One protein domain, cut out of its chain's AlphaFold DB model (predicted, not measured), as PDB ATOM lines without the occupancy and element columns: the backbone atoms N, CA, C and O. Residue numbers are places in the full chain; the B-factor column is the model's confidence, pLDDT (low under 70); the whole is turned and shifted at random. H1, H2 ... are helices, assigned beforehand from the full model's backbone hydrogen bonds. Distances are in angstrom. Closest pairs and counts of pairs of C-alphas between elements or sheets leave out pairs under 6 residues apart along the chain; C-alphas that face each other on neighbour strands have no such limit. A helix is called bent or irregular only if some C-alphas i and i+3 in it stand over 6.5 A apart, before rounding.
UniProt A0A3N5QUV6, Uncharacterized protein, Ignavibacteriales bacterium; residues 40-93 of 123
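What this domain is: This is residues 40 to 93 of the 123 residues of an uncharacterized protein of Ignavibacteriales bacterium (UniProt A0A3N5QUV6). Two helices, H2 and H3, meet near their ends in a narrow V, with short H1 turned off at the other end of H2 and long H4 set about square to H3 at that helix's far end. The four make a loose, open chain of helices joined at corners, with no common core, and residues 79 to 83 and 86 to 93 of H4 stick out as an arm. The printed part has 54 residues with four named helices, in the order H1, H2, H3, H4, and no named strand; the class is all helix. The whole is loose, with a radius of gyration of the C-alphas of 13.2 A, and spans 31 by 30 by 19 A.

Where its parts are: H2, residues 47 to 61, measures 21.3 A from its first to its last C-alpha, with C-alpha 47 at (-16.335, 36.146, -12.820). H1, residues 40 to 45, comes before it and begins at C-alpha 40, (-24.877, 27.268, -11.920); it measures 8.5 A. H3, residues 65 to 76, measures 16.1 A. H4, residues 79 to 93, measures 20.8 A and ends at C-alpha 93, (-24.631, 60.480, -24.647). No helix is bent or irregular.

How they stand to each other: H2 and H3 only just touch, and only at the corner by their link, with 3 pairs of C-alphas within 8 A. The closest C-alphas, those of Thr 61 and Met 68, are 5.1 A apart; H2 takes part with residues 58 to 61 alone and H3 with residues 67 to 68 alone. The two run opposite ways at a shallow tilt of 33 degrees, only just short of steep. H1 and H2 likewise only just touch, and only at the corner by their link, with 3 pairs of C-alphas within 8 A; H2 takes part with residues 49 to 50 alone. Their closest C-alphas are those of Ile 43 and Arg 50, 6.0 A apart, and they run opposite ways at a steep tilt of 62 degrees. H3 and H4 are close but not clearly touching, the closest C-alphas being those of Thr 76 and Asn 82 at 5.3 A. Their lines are about perpendicular, at 82 degrees. H1 and H3, H1 and H4, and H2 and H4 are apart. In H1, H2, H3 and H4 every O i to N i+4 pair is within hydrogen-bond range.

The domain as a whole: The two C-alphas farthest apart are those of Lys 42 and Ala 93, at 36.1 A. The printed part has no cut, and its three links between helices are tight. Residues 44 to 49, of which 47 to 49 belong to H2, and residues 77 to 83, of which 79 to 83 belong to H4, stand free, as do residues 86 to 93 of H4. The mean pLDDT of the printed part is 85.9, and residues 90 to 93 are under 70.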
ATOM      1  N   MET A  40     -24.349  25.906 -11.799       85.25
ATOM      2  CA  MET A  40     -24.877  27.268 -11.920       85.25
ATOM      3  C   MET A  40     -24.332  28.187 -10.825       85.25
ATOM      4  O   MET A  40     -23.953  29.317 -11.122       85.25
ATOM      5  N   ASN A  41     -24.225  27.704  -9.584       89.75
ATOM      6  CA  ASN A  41     -23.640  28.463  -8.478       89.75
ATOM      7  C   ASN A  41     -22.145  28.737  -8.683       89.75
ATOM      8  O   ASN A  41     -21.654  29.821  -8.363       89.75
ATOM      9  N   LYS A  42     -21.400  27.778  -9.237       87.62
ATOM     10  CA  LYS A  42     -19.980  27.966  -9.551       87.62
ATOM     11  C   LYS A  42     -19.789  29.001 -10.659       87.62
ATOM     12  O   LYS A  42     -18.969  29.902 -10.525       87.62
ATOM     13  N   ILE A  43     -20.597  28.926 -11.715       85.56
ATOM     14  CA  ILE A  43     -20.587  29.913 -12.802       85.56
ATOM     15  C   ILE A  43     -20.997  31.292 -12.270       85.56
ATOM     16  O   ILE A  43     -20.334  32.289 -12.544       85.56
ATOM     17  N   SER A  44     -22.054  31.385 -11.464       85.81
ATOM     18  CA  SER A  44     -22.529  32.672 -10.941       85.81
ATOM     19  C   SER A  44     -21.586  33.310  -9.916       85.81
ATOM     20  O   SER A  44     -21.593  34.532  -9.768       85.81
ATOM     21  N   SER A  45     -20.730  32.527  -9.254       90.69
ATOM     22  CA  SER A  45     -19.739  33.035  -8.293       90.69
ATOM     23  C   SER A  45     -18.385  33.375  -8.923       90.69
ATOM     24  O   SER A  45     -17.734  34.307  -8.457       90.69
ATOM     25  N   ASP A  46     -17.998  32.737 -10.028       91.69
ATOM     26  CA  ASP A  46     -16.702  32.955 -10.691       91.69
ATOM     27  C   ASP A  46     -16.810  33.913 -11.894       91.69
ATOM     28  O   ASP A  46     -17.383  33.581 -12.936       91.69
ATOM     29  N   SER A  47     -16.287  35.137 -11.753       88.94
ATOM     30  CA  SER A  47     -16.335  36.146 -12.820       88.94
ATOM     31  C   SER A  47     -15.522  35.771 -14.050       88.94
ATOM     32  O   SER A  47     -15.965  36.056 -15.164       88.94
ATOM     33  N   ASP A  48     -14.373  35.128 -13.861       91.56
ATOM     34  CA  ASP A  48     -13.473  34.773 -14.954       91.56
ATOM     35  C   ASP A  48     -14.099  33.662 -15.791       91.56
ATOM     36  O   ASP A  48     -14.095  33.727 -17.025       91.56
ATOM     37  N   LEU A  49     -14.744  32.700 -15.127       89.06
ATOM     38  CA  LEU A  49     -15.519  31.658 -15.788       89.06
ATOM     39  C   LEU A  49     -16.685  32.247 -16.595       89.06
ATOM     40  O   LEU A  49     -16.853  31.881 -17.759       89.06
ATOM     41  N   ARG A  50     -17.452  33.202 -16.040       90.38
ATOM     42  CA  ARG A  50     -18.533  33.878 -16.793       90.38
ATOM     43  C   ARG A  50     -18.009  34.598 -18.025       90.38
ATOM     44  O   ARG A  50     -18.581  34.458 -19.105       90.38
ATOM     45  N   SER A  51     -16.930  35.361 -17.874       90.75
ATOM     46  CA  SER A  51     -16.322  36.090 -18.987       90.75
ATOM     47  C   SER A  51     -15.791  35.140 -20.058       90.75
ATOM     48  O   SER A  51     -16.018  35.376 -21.243       90.75
ATOM     49  N   HIS A  52     -15.146  34.044 -19.663       92.81
ATOM     50  CA  HIS A  52     -14.659  33.037 -20.598       92.81
ATOM     51  C   HIS A  52     -15.802  32.365 -21.371       92.81
ATOM     52  O   HIS A  52     -15.732  32.264 -22.596       92.81
ATOM     53  N   MET A  53     -16.876  31.969 -20.680       89.38
ATOM     54  CA  MET A  53     -18.064  31.392 -21.320       89.38
ATOM     55  C   MET A  53     -18.708  32.370 -22.306       89.38
ATOM     56  O   MET A  53     -19.035  31.983 -23.426       89.38
ATOM     57  N   MET A  54     -18.840  33.645 -21.930       90.75
ATOM     58  CA  MET A  54     -19.384  34.675 -22.815       90.75
ATOM     59  C   MET A  54     -18.530  34.869 -24.068       90.75
ATOM     60  O   MET A  54     -19.056  34.893 -25.180       90.75
ATOM     61  N   ASN A  55     -17.210  34.951 -23.902       93.38
ATOM     62  CA  ASN A  55     -16.287  35.077 -25.025       93.38
ATOM     63  C   ASN A  55     -16.370  33.863 -25.954       93.38
ATOM     64  O   ASN A  55     -16.367  34.030 -27.167       93.38
ATOM     65  N   MET A  56     -16.500  32.654 -25.404       94.38
ATOM     66  CA  MET A  56     -16.672  31.443 -26.203       94.38
ATOM     67  C   MET A  56     -17.960  31.483 -27.033       94.38
ATOM     68  O   MET A  56     -17.915  31.174 -28.221       94.38
ATOM     69  N   MET A  57     -19.084  31.909 -26.442       91.75
ATOM     70  CA  MET A  57     -20.351  32.062 -27.170       91.75
ATOM     71  C   MET A  57     -20.228  33.080 -28.310       91.75
ATOM     72  O   MET A  57     -20.700  32.823 -29.417       91.75
ATOM     73  N   ILE A  58     -19.550  34.206 -28.072       93.75
ATOM     74  CA  ILE A  58     -19.290  35.216 -29.106       93.75
ATOM     75  C   ILE A  58     -18.409  34.631 -30.214       93.75
ATOM     76  O   ILE A  58     -18.762  34.723 -31.385       93.75
ATOM     77  N   GLU A  59     -17.295  33.986 -29.870       95.12
ATOM     78  CA  GLU A  59     -16.374  33.396 -30.849       95.12
ATOM     79  C   GLU A  59     -17.034  32.314 -31.711       95.12
ATOM     80  O   GLU A  59     -16.738  32.214 -32.899       95.12
ATOM     81  N   GLN A  60     -17.948  31.527 -31.138       94.06
ATOM     82  CA  GLN A  60     -18.692  30.494 -31.865       94.06
ATOM     83  C   GLN A  60     -19.766  31.065 -32.797       94.06
ATOM     84  O   GLN A  60     -20.124  30.418 -33.778       94.06
ATOM     85  N   THR A  61     -20.284  32.256 -32.500       92.94
ATOM     86  CA  THR A  61     -21.391  32.868 -33.252       92.94
ATOM     87  C   THR A  61     -20.953  34.019 -34.156       92.94
ATOM     88  O   THR A  61     -21.737  34.456 -34.992       92.94
ATOM     89  N   LYS A  62     -19.708  34.501 -34.052       91.81
ATOM     90  CA  LYS A  62     -19.221  35.713 -34.741       91.81
ATOM     91  C   LYS A  62     -19.369  35.702 -36.264       91.81
ATOM     92  O   LYS A  62     -19.599  36.755 -36.848       91.81
ATOM     93  N   ASP A  63     -19.254  34.531 -36.889       95.00
ATOM     94  CA  ASP A  63     -19.324  34.373 -38.347       95.00
ATOM     95  C   ASP A  63     -20.749  34.022 -38.825       95.00
ATOM     96  O   ASP A  63     -20.971  33.775 -40.010       95.00
ATOM     97  N   ASN A  64     -21.728  34.000 -37.909       94.94
ATOM     98  CA  ASN A  64     -23.133  33.729 -38.188       94.94
ATOM     99  C   ASN A  64     -24.018  34.841 -37.606       94.94
ATOM    100  O   ASN A  64     -24.365  34.843 -36.425       94.94
ATOM    101  N   GLU A  65     -24.415  35.775 -38.469       92.81
ATOM    102  CA  GLU A  65     -25.225  36.941 -38.104       92.81
ATOM    103  C   GLU A  65     -26.559  36.563 -37.443       92.81
ATOM    104  O   GLU A  65     -26.982  37.228 -36.496       92.81
ATOM    105  N   GLU A  66     -27.207  35.484 -37.888       94.81
ATOM    106  CA  GLU A  66     -28.476  35.029 -37.318       94.81
ATOM    107  C   GLU A  66     -28.291  34.557 -35.869       94.81
ATOM    108  O   GLU A  66     -29.016  34.991 -34.970       94.81
ATOM    109  N   GLU A  67     -27.295  33.706 -35.623       93.50
ATOM    110  CA  GLU A  67     -27.010  33.169 -34.288       93.50
ATOM    111  C   GLU A  67     -26.474  34.244 -33.337       93.50
ATOM    112  O   GLU A  67     -26.882  34.307 -32.175       93.50
ATOM    113  N   MET A  68     -25.637  35.157 -33.836       93.38
ATOM    114  CA  MET A  68     -25.197  36.320 -33.065       93.38
ATOM    115  C   MET A  68     -26.385  37.218 -32.688       93.38
ATOM    116  O   MET A  68     -26.495  37.670 -31.548       93.38
ATOM    117  N   THR A  69     -27.316  37.443 -33.618       91.31
ATOM    118  CA  THR A  69     -28.527  38.234 -33.354       91.31
ATOM    119  C   THR A  69     -29.411  37.559 -32.307       91.31
ATOM    120  O   THR A  69     -29.905  38.233 -31.402       91.31
ATOM    121  N   LYS A  70     -29.579  36.231 -32.372       93.44
ATOM    122  CA  LYS A  70     -30.292  35.467 -31.334       93.44
ATOM    123  C   LYS A  70     -29.630  35.635 -29.972       93.44
ATOM    124  O   LYS A  70     -30.325  35.971 -29.018       93.44
ATOM    125  N   LEU A  71     -28.307  35.486 -29.892       90.81
ATOM    126  CA  LEU A  71     -27.552  35.660 -28.650       90.81
ATOM    127  C   LEU A  71     -27.783  37.053 -28.041       90.81
ATOM    128  O   LEU A  71     -28.143  37.164 -26.867       90.81
ATOM    129  N   VAL A  72     -27.649  38.114 -28.841       87.81
ATOM    130  CA  VAL A  72     -27.893  39.497 -28.394       87.81
ATOM    131  C   VAL A  72     -29.339  39.692 -27.940       87.81
ATOM    132  O   VAL A  72     -29.574  40.275 -26.879       87.81
ATOM    133  N   ASN A  73     -30.311  39.192 -28.700       90.31
ATOM    134  CA  ASN A  73     -31.723  39.290 -28.339       90.31
ATOM    135  C   ASN A  73     -32.013  38.563 -27.023       90.31
ATOM    136  O   ASN A  73     -32.701  39.113 -26.172       90.31
ATOM    137  N   THR A  74     -31.447  37.376 -26.808       87.69
ATOM    138  CA  THR A  74     -31.603  36.633 -25.551       87.69
ATOM    139  C   THR A  74     -31.015  37.390 -24.364       87.69
ATOM    140  O   THR A  74     -31.647  37.452 -23.313       87.69
ATOM    141  N   ILE A  75     -29.843  38.012 -24.521       86.12
ATOM    142  CA  ILE A  75     -29.222  38.815 -23.458       86.12
ATOM    143  C   ILE A  75     -30.070  40.063 -23.164       86.12
ATOM    144  O   ILE A  75     -30.325  40.394 -22.012       86.12
ATOM    145  N   THR A  76     -30.523  40.765 -24.200       84.19
ATOM    146  CA  THR A  76     -31.272  42.027 -24.061       84.19
ATOM    147  C   THR A  76     -32.758  41.844 -23.746       84.19
ATOM    148  O   THR A  76     -33.421  42.819 -23.391       84.19
ATOM    149  N   ALA A  77     -33.286  40.621 -23.837       85.69
ATOM    150  CA  ALA A  77     -34.662  40.304 -23.465       85.69
ATOM    151  C   ALA A  77     -34.918  40.479 -21.961       85.69
ATOM    152  O   ALA A  77     -36.054  40.735 -21.559       85.69
ATOM    153  N   ASP A  78     -33.877  40.378 -21.129       86.31
ATOM    154  CA  ASP A  78     -33.996  40.681 -19.711       86.31
ATOM    155  C   ASP A  78     -34.203  42.190 -19.502       86.31
ATOM    156  O   ASP A  78     -33.352  43.024 -19.823       86.31
ATOM    157  N   ALA A  79     -35.371  42.559 -18.972       81.00
ATOM    158  CA  ALA A  79     -35.778  43.954 -18.839       81.00
ATOM    159  C   ALA A  79     -34.904  44.746 -17.852       81.00
ATOM    160  O   ALA A  79     -34.789  45.969 -17.984       81.00
ATOM    161  N   GLU A  80     -34.307  44.087 -16.858       82.69
ATOM    162  CA  GLU A  80     -33.416  44.732 -15.895       82.69
ATOM    163  C   GLU A  80     -32.057  45.011 -16.536       82.69
ATOM    164  O   GLU A  80     -31.574  46.149 -16.511       82.69
ATOM    165  N   LEU A  81     -31.493  44.013 -17.211       80.56
ATOM    166  CA  LEU A  81     -30.257  44.142 -17.964       80.56
ATOM    167  C   LEU A  81     -30.394  45.176 -19.084       80.56
ATOM    168  O   LEU A  81     -29.526  46.036 -19.230       80.56
ATOM    169  N   ASN A  82     -31.507  45.172 -19.817       81.00
ATOM    170  CA  ASN A  82     -31.781  46.167 -20.848       81.00
ATOM    171  C   ASN A  82     -31.805  47.592 -20.268       81.00
ATOM    172  O   ASN A  82     -31.166  48.495 -20.807       81.00
ATOM    173  N   LYS A  83     -32.445  47.805 -19.107       82.56
ATOM    174  CA  LYS A  83     -32.395  49.101 -18.402       82.56
ATOM    175  C   LYS A  83     -30.967  49.486 -18.015       82.56
ATOM    176  O   LYS A  83     -30.583  50.641 -18.194       82.56
ATOM    177  N   MET A  84     -30.162  48.547 -17.511       81.75
ATOM    178  CA  MET A  84     -28.757  48.817 -17.178       81.75
ATOM    179  C   MET A  84     -27.935  49.202 -18.414       81.75
ATOM    180  O   MET A  84     -27.137  50.142 -18.352       81.75
ATOM    181  N   ILE A  85     -28.144  48.510 -19.537       80.94
ATOM    182  CA  ILE A  85     -27.501  48.805 -20.823       80.94
ATOM    183  C   ILE A  85     -27.891  50.212 -21.290       80.94
ATOM    184  O   ILE A  85     -27.008  51.036 -21.545       80.94
ATOM    185  N   MET A  86     -29.188  50.523 -21.321       80.12
ATOM    186  CA  MET A  86     -29.704  51.831 -21.744       80.12
ATOM    187  C   MET A  86     -29.202  52.969 -20.851       80.12
ATOM    188  O   MET A  86     -28.783  54.008 -21.359       80.12
ATOM    189  N   ASN A  87     -29.144  52.770 -19.533       79.88
ATOM    190  CA  ASN A  87     -28.596  53.762 -18.604       79.88
ATOM    191  C   ASN A  87     -27.101  54.020 -18.853       79.88
ATOM    192  O   ASN A  87     -26.650  55.166 -18.800       79.88
ATOM    193  N   ARG A  88     -26.317  52.981 -19.173       76.38
ATOM    194  CA  ARG A  88     -24.897  53.145 -19.537       76.38
ATOM    195  C   ARG A  88     -24.712  53.835 -20.889       76.38
ATOM    196  O   ARG A  88     -23.763  54.603 -21.035       76.38
ATOM    197  N   MET A  89     -25.595  53.590 -21.858       71.62
ATOM    198  CA  MET A  89     -25.584  54.289 -23.151       71.62
ATOM    199  C   MET A  89     -25.986  55.764 -23.002       71.62
ATOM    200  O   MET A  89     -25.301  56.638 -23.530       71.62
ATOM    201  N   SER A  90     -27.028  56.049 -22.216       60.94
ATOM    202  CA  SER A  90     -27.495  57.408 -21.907       60.94
ATOM    203  C   SER A  90     -26.411  58.245 -21.211       60.94
ATOM    204  O   SER A  90     -26.134  59.372 -21.618       60.94
ATOM    205  N   ASN A  91     -25.682  57.655 -20.256       55.38
ATOM    206  CA  ASN A  91     -24.572  58.331 -19.574       55.38
ATOM    207  C   ASN A  91     -23.366  58.628 -20.485       55.38
ATOM    208  O   ASN A  91     -22.600  59.539 -20.184       55.38
ATOM    209  N   ARG A  92     -23.186  57.904 -21.599       54.19
ATOM    210  CA  ARG A  92     -22.198  58.280 -22.630       54.19
ATOM    211  C   ARG A  92     -22.707  59.400 -23.539       54.19
ATOM    212  O   ARG A  92     -21.907  60.200 -24.006       54.19
ATOM    213  N   ALA A  93     -24.018  59.489 -23.762       52.59
ATOM    214  CA  ALA A  93     -24.631  60.480 -24.647       52.59
ATOM    215  C   ALA A  93     -24.703  61.903 -24.055       52.59
ATOM    216  O   ALA A  93     -24.950  62.856 -24.787       52.59
TER     217      ALA A  93